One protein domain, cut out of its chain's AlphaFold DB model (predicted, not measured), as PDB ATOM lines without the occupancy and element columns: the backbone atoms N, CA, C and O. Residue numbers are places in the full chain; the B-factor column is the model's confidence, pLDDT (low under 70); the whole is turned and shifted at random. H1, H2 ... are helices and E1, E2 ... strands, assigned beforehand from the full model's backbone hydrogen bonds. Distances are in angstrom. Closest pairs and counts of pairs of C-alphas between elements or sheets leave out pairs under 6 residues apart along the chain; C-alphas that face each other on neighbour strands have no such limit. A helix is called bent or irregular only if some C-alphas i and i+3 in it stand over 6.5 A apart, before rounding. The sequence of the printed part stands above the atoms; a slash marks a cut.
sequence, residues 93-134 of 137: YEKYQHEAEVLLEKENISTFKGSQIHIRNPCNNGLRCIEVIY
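AT A GLANCE: This is residues 93 to 134 of the 137 residues of the protein "Erf4 domain-containing protein" of Oikopleura dioica (UniProt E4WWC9). A small two-stranded ribbon, E1 and E2, runs beside one long helix, H1: the chain folds back after H1, E1 runs back along it, and E2 lies on the far side of E1 from the helix. The short helix H2 sits in the turn that joins the two strands, and the whole makes a flat piece whose length is that of H1. The printed part has 42 residues, with two named helices and two named strands in the order H1, E1, H2, E2; the sheet, in the order E1 - E2, is antiparallel and the class is mostly helix. It is only just compact, close to loose, with a radius of gyration of the C-alphas of 10.6 A, and the C-alphas span 32 by 18 by 8 A.

HOW THE PARTS SIT: Look first at the sheet, where E1, residues 118 to 120, and E2, residues 131 to 133, are antiparallel neighbours at 154 degrees between their directions. The C-alphas of 119 and 132 face each other at 4.5 A. You will find N 118 and O 133 within hydrogen-bond range at 2.9 A, and N 133 and O 118 at 2.8 A. Next look at H1, residues 93 to 115, whose closest C-alphas to E1 are those of Asn 108 and His 118, 5.7 A apart. H1 and E2 are apart. H2, residues 122 to 125, is near H1, with 7 pairs of C-alphas within 10 A. The closest C-alphas of H2 and E2 are those of Pro 122 and Glu 131, at 6.9 A. In H1, 15 of 19 pairs of O i and N i+4 are within hydrogen-bond range; H2 is too short for such a pair.

IN THESE COORDINATES: Find E1 at C-alpha 118, (319.124, 209.095, 161.696); it and E2 are each 6.5 A long from first to last C-alpha. E2 ends at C-alpha 133, (323.552, 209.342, 164.063). Go back to C-alpha 93 at (322.849, 201.400, 139.354); from there H1 runs 31.4 A to C-alpha 115. It has a kink of 43 degrees near residue 109 and is irregular, with C-alphas 111 and 114 at 7.1 A. H2, four residues, is 5.5 A long.

THE WHOLE: Look for the two C-alphas farthest apart at Tyr 93 and Gly 114, 31.7 A. The printed part runs from 93 to 134 without a cut. The links H1 to E1, E1 to H2 and H2 to E2 are tight. In the B-factor column of this predicted model the mean pLDDT of the printed part is 92.7, and no printed residue is under 70.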
ATOM      1  N   TYR A  93     322.283 200.912 138.109       86.25
ATOM      2  CA  TYR A  93     322.849 201.400 139.354       86.25
ATOM      3  C   TYR A  93     322.102 202.625 139.896       86.25
ATOM      4  O   TYR A  93     321.715 202.623 141.058       86.25
ATOM      5  N   GLU A  94     321.823 203.626 139.057       87.25
ATOM      6  CA  GLU A  94     321.041 204.801 139.470       87.25
ATOM      7  C   GLU A  94     319.643 204.426 139.971       87.25
ATOM      8  O   GLU A  94     319.169 204.995 140.952       87.25
ATOM      9  N   LYS A  95     318.994 203.439 139.338       89.25
ATOM     10  CA  LYS A  95     317.664 202.964 139.755       89.25
ATOM     11  C   LYS A  95     317.690 202.368 141.162       89.25
ATOM     12  O   LYS A  95     316.887 202.765 142.001       89.25
ATOM     13  N   TYR A  96     318.623 201.456 141.428       92.31
ATOM     14  CA  TYR A  96     318.754 200.829 142.749       92.31
ATOM     15  C   TYR A  96     319.295 201.788 143.807       92.31
ATOM     16  O   TYR A  96     318.906 201.697 144.969       92.31
ATOM     17  N   GLN A  97     320.161 202.728 143.417       92.19
ATOM     18  CA  GLN A  97     320.589 203.794 144.310       92.19
ATOM     19  C   GLN A  97     319.371 204.592 144.768       92.19
ATOM     20  O   GLN A  97     319.166 204.700 145.971       92.19
ATOM     21  N   HIS A  98     318.532 205.061 143.837       92.31
ATOM     22  CA  HIS A  98     317.313 205.800 144.154       92.31
ATOM     23  C   HIS A  98     316.359 205.005 145.061       92.31
ATOM     24  O   HIS A  98     315.867 205.540 146.053       92.31
ATOM     25  N   GLU A  99     316.148 203.715 144.778       94.62
ATOM     26  CA  GLU A  99     315.343 202.823 145.627       94.62
ATOM     27  C   GLU A  99     315.875 202.758 147.071       94.62
ATOM     28  O   GLU A  99     315.100 202.848 148.028       94.62
ATOM     29  N   ALA A 100     317.198 202.672 147.244       93.94
ATOM     30  CA  ALA A 100     317.829 202.683 148.560       93.94
ATOM     31  C   ALA A 100     317.659 204.030 149.286       93.94
ATOM     32  O   ALA A 100     317.446 204.036 150.501       93.94
ATOM     33  N   GLU A 101     317.720 205.167 148.579       94.69
ATOM     34  CA  GLU A 101     317.496 206.488 149.195       94.69
ATOM     35  C   GLU A 101     316.053 206.620 149.695       94.69
ATOM     36  O   GLU A 101     315.836 207.037 150.834       94.69
ATOM     37  N   VAL A 102     315.081 206.184 148.886       96.19
ATOM     38  CA  VAL A 102     313.652 206.186 149.242       96.19
ATOM     39  C   VAL A 102     313.385 205.306 150.466       96.19
ATOM     40  O   VAL A 102     312.649 205.708 151.371       96.19
ATOM     41  N   LEU A 103     313.996 204.117 150.533       95.50
ATOM     42  CA  LEU A 103     313.886 203.235 151.698       95.50
ATOM     43  C   LEU A 103     314.458 203.895 152.958       95.50
ATOM     44  O   LEU A 103     313.817 203.869 154.009       95.50
ATOM     45  N   LEU A 104     315.643 204.503 152.863       95.62
ATOM     46  CA  LEU A 104     316.286 205.163 153.999       95.62
ATOM     47  C   LEU A 104     315.475 206.354 154.509       95.62
ATOM     48  O   LEU A 104     315.321 206.512 155.719       95.62
ATOM     49  N   GLU A 105     314.944 207.186 153.613       94.62
ATOM     50  CA  GLU A 105     314.092 208.313 153.993       94.62
ATOM     51  C   GLU A 105     312.829 207.830 154.713       94.62
ATOM     52  O   GLU A 105     312.490 208.339 155.786       94.62
ATOM     53  N   LYS A 106     312.187 206.783 154.182       96.31
ATOM     54  CA  LYS A 106     311.017 206.159 154.801       96.31
ATOM     55  C   LYS A 106     311.318 205.678 156.222       96.31
ATOM     56  O   LYS A 106     310.617 206.093 157.141       96.31
ATOM     57  N   GLU A 107     312.354 204.862 156.414       95.00
ATOM     58  CA  GLU A 107     312.696 204.297 157.730       95.00
ATOM     59  C   GLU A 107     313.142 205.369 158.735       95.00
ATOM     60  O   GLU A 107     312.779 205.322 159.916       95.00
ATOM     61  N   ASN A 108     313.870 206.389 158.272       94.44
ATOM     62  CA  ASN A 108     314.245 207.534 159.100       94.44
ATOM     63  C   ASN A 108     313.020 208.280 159.641       94.44
ATOM     64  O   ASN A 108     313.015 208.697 160.800       94.44
ATOM     65  N   ILE A 109     311.973 208.432 158.827       94.06
ATOM     66  CA  ILE A 109     310.747 209.127 159.225       94.06
ATOM     67  C   ILE A 109     309.832 208.228 160.065       94.06
ATOM     68  O   ILE A 109     309.287 208.705 161.063       94.06
ATOM     69  N   SER A 110     309.640 206.963 159.679       93.25
ATOM     70  CA  SER A 110     308.669 206.063 160.318       93.25
ATOM     71  C   SER A 110     309.177 205.455 161.619       93.25
ATOM     72  O   SER A 110     308.441 205.399 162.601       93.25
ATOM     73  N   THR A 111     310.426 204.996 161.619       91.81
ATOM     74  CA  THR A 111     310.968 204.113 162.656       91.81
ATOM     75  C   THR A 111     311.898 204.889 163.585       91.81
ATOM     76  O   THR A 111     311.798 204.794 164.809       91.81
ATOM     77  N   PHE A 112     312.784 205.713 163.019       91.38
ATOM     78  CA  PHE A 112     313.892 206.307 163.773       91.38
ATOM     79  C   PHE A 112     313.627 207.718 164.312       91.38
ATOM     80  O   PHE A 112     314.243 208.116 165.305       91.38
ATOM     81  N   LYS A 113     312.645 208.438 163.752       87.62
ATOM     82  CA  LYS A 113     312.293 209.816 164.138       87.62
ATOM     83  C   LYS A 113     312.033 209.985 165.637       87.62
ATOM     84  O   LYS A 113     312.499 210.955 166.229       87.62
ATOM     85  N   GLY A 114     311.318 209.045 166.261       86.88
ATOM     86  CA  GLY A 114     310.992 209.100 167.693       86.88
ATOM     87  C   GLY A 114     312.191 208.861 168.616       86.88
ATOM     88  O   GLY A 114     312.239 209.408 169.713       86.88
ATOM     89  N   SER A 115     313.183 208.098 168.151       89.12
ATOM     90  CA  SER A 115     314.390 207.764 168.921       89.12
ATOM     91  C   SER A 115     315.541 208.749 168.687       89.12
ATOM     92  O   SER A 115     316.643 208.524 169.178       89.12
ATOM     93  N   GLN A 116     315.309 209.825 167.921       89.62
ATOM     94  CA  GLN A 116     316.346 210.760 167.456       89.62
ATOM     95  C   GLN A 116     317.510 210.058 166.731       89.62
ATOM     96  O   GLN A 116     318.644 210.536 166.746       89.62
ATOM     97  N   ILE A 117     317.229 208.914 166.101       92.56
ATOM     98  CA  ILE A 117     318.195 208.175 165.292       92.56
ATOM     99  C   ILE A 117     318.031 208.622 163.836       92.56
ATOM    100  O   ILE A 117     316.915 208.849 163.368       92.56
ATOM    101  N   HIS A 118     319.138 208.763 163.116       93.94
ATOM    102  CA  HIS A 118     319.124 209.095 161.696       93.94
ATOM    103  C   HIS A 118     320.235 208.356 160.956       93.94
ATOM    104  O   HIS A 118     321.407 208.465 161.312       93.94
ATOM    105  N   ILE A 119     319.875 207.622 159.909       95.38
ATOM    106  CA  ILE A 119     320.819 206.918 159.044       95.38
ATOM    107  C   ILE A 119     321.088 207.775 157.808       95.38
ATOM    108  O   ILE A 119     320.160 208.093 157.062       95.38
ATOM    109  N   ARG A 120     322.354 208.130 157.564       93.69
ATOM    110  CA  ARG A 120     322.749 208.861 156.352       93.69
ATOM    111  C   ARG A 120     322.883 207.892 155.177       93.69
ATOM    112  O   ARG A 120     323.379 206.778 155.332       93.69
ATOM    113  N   ASN A 121     322.519 208.353 153.980       93.31
ATOM    114  CA  ASN A 121     322.745 207.613 152.742       93.31
ATOM    115  C   ASN A 121     324.238 207.240 152.575       93.31
ATOM    116  O   ASN A 121     325.083 208.145 152.539       93.31
ATOM    117  N   PRO A 122     324.577 205.939 152.451       93.75
ATOM    118  CA  PRO A 122     325.958 205.475 152.341       93.75
ATOM    119  C   PRO A 122     326.654 205.948 151.058       93.75
ATOM    120  O   PRO A 122     327.885 206.029 151.034       93.75
ATOM    121  N   CYS A 123     325.914 206.331 150.009       91.19
ATOM    122  CA  CYS A 123     326.488 206.877 148.774       91.19
ATOM    123  C   CYS A 123     327.294 208.157 149.025       91.19
ATOM    124  O   CYS A 123     328.329 208.362 148.393       91.19
ATOM    125  N   ASN A 124     326.912 208.959 150.026       89.62
ATOM    126  CA  ASN A 124     327.636 210.178 150.409       89.62
ATOM    127  C   ASN A 124     329.062 209.901 150.911       89.62
ATOM    128  O   ASN A 124     329.923 210.773 150.845       89.62
ATOM    129  N   ASN A 125     329.327 208.675 151.375       91.25
ATOM    130  CA  ASN A 125     330.648 208.225 151.813       91.25
ATOM    131  C   ASN A 125     331.315 207.287 150.793       91.25
ATOM    132  O   ASN A 125     332.303 206.622 151.123       91.25
ATOM    133  N   GLY A 126     330.793 207.217 149.563       91.56
ATOM    134  CA  GLY A 126     331.250 206.283 148.535       91.56
ATOM    135  C   GLY A 126     330.964 204.825 148.894       91.56
ATOM    136  O   GLY A 126     331.791 203.964 148.619       91.56
ATOM    137  N   LEU A 127     329.849 204.562 149.587       91.94
ATOM    138  CA  LEU A 127     329.421 203.238 150.063       91.94
ATOM    139  C   LEU A 127     330.390 202.538 151.034       91.94
ATOM    140  O   LEU A 127     330.235 201.356 151.322       91.94
ATOM    141  N   ARG A 128     331.377 203.257 151.583       93.56
ATOM    142  CA  ARG A 128     332.381 202.678 152.494       93.56
ATOM    143  C   ARG A 128     331.819 202.312 153.865       93.56
ATOM    144  O   ARG A 128     332.343 201.420 154.523       93.56
ATOM    145  N   CYS A 129     330.789 203.022 154.316       93.44
ATOM    146  CA  CYS A 129     330.129 202.776 155.590       93.44
ATOM    147  C   CYS A 129     328.692 203.316 155.585       93.44
ATOM    148  O   CYS A 129     328.371 204.250 154.846       93.44
ATOM    149  N   ILE A 130     327.852 202.741 156.446       95.06
ATOM    150  CA  ILE A 130     326.535 203.279 156.798       95.06
ATOM    151  C   ILE A 130     326.717 204.084 158.083       95.06
ATOM    152  O   ILE A 130     327.096 203.534 159.116       95.06
ATOM    153  N   GLU A 131     326.489 205.392 158.012       94.75
ATOM    154  CA  GLU A 131     326.594 206.272 159.175       94.75
ATOM    155  C   GLU A 131     325.243 206.353 159.886       94.75
ATOM    156  O   GLU A 131     324.235 206.717 159.279       94.75
ATOM    157  N   VAL A 132     325.240 206.034 161.180       95.12
ATOM    158  CA  VAL A 132     324.064 206.129 162.048       95.12
ATOM    159  C   VAL A 132     324.330 207.188 163.110       95.12
ATOM    160  O   VAL A 132     325.248 207.057 163.919       95.12
ATOM    161  N   ILE A 133     323.524 208.243 163.101       93.75
ATOM    162  CA  ILE A 133     323.552 209.342 164.063       93.75
ATOM    163  C   ILE A 133     322.533 209.035 165.159       93.75
ATOM    164  O   ILE A 133     321.407 208.646 164.861       93.75
ATOM    165  N   TYR A 134     322.927 209.205 166.418       94.44
ATOM    166  CA  TYR A 134     322.089 208.968 167.595       94.44
ATOM    167  C   TYR A 134     322.465 209.956 168.717       94.44
ATOM    168  O   TYR A 134     323.594 210.464 168.724       94.44
TER     169      TYR A 134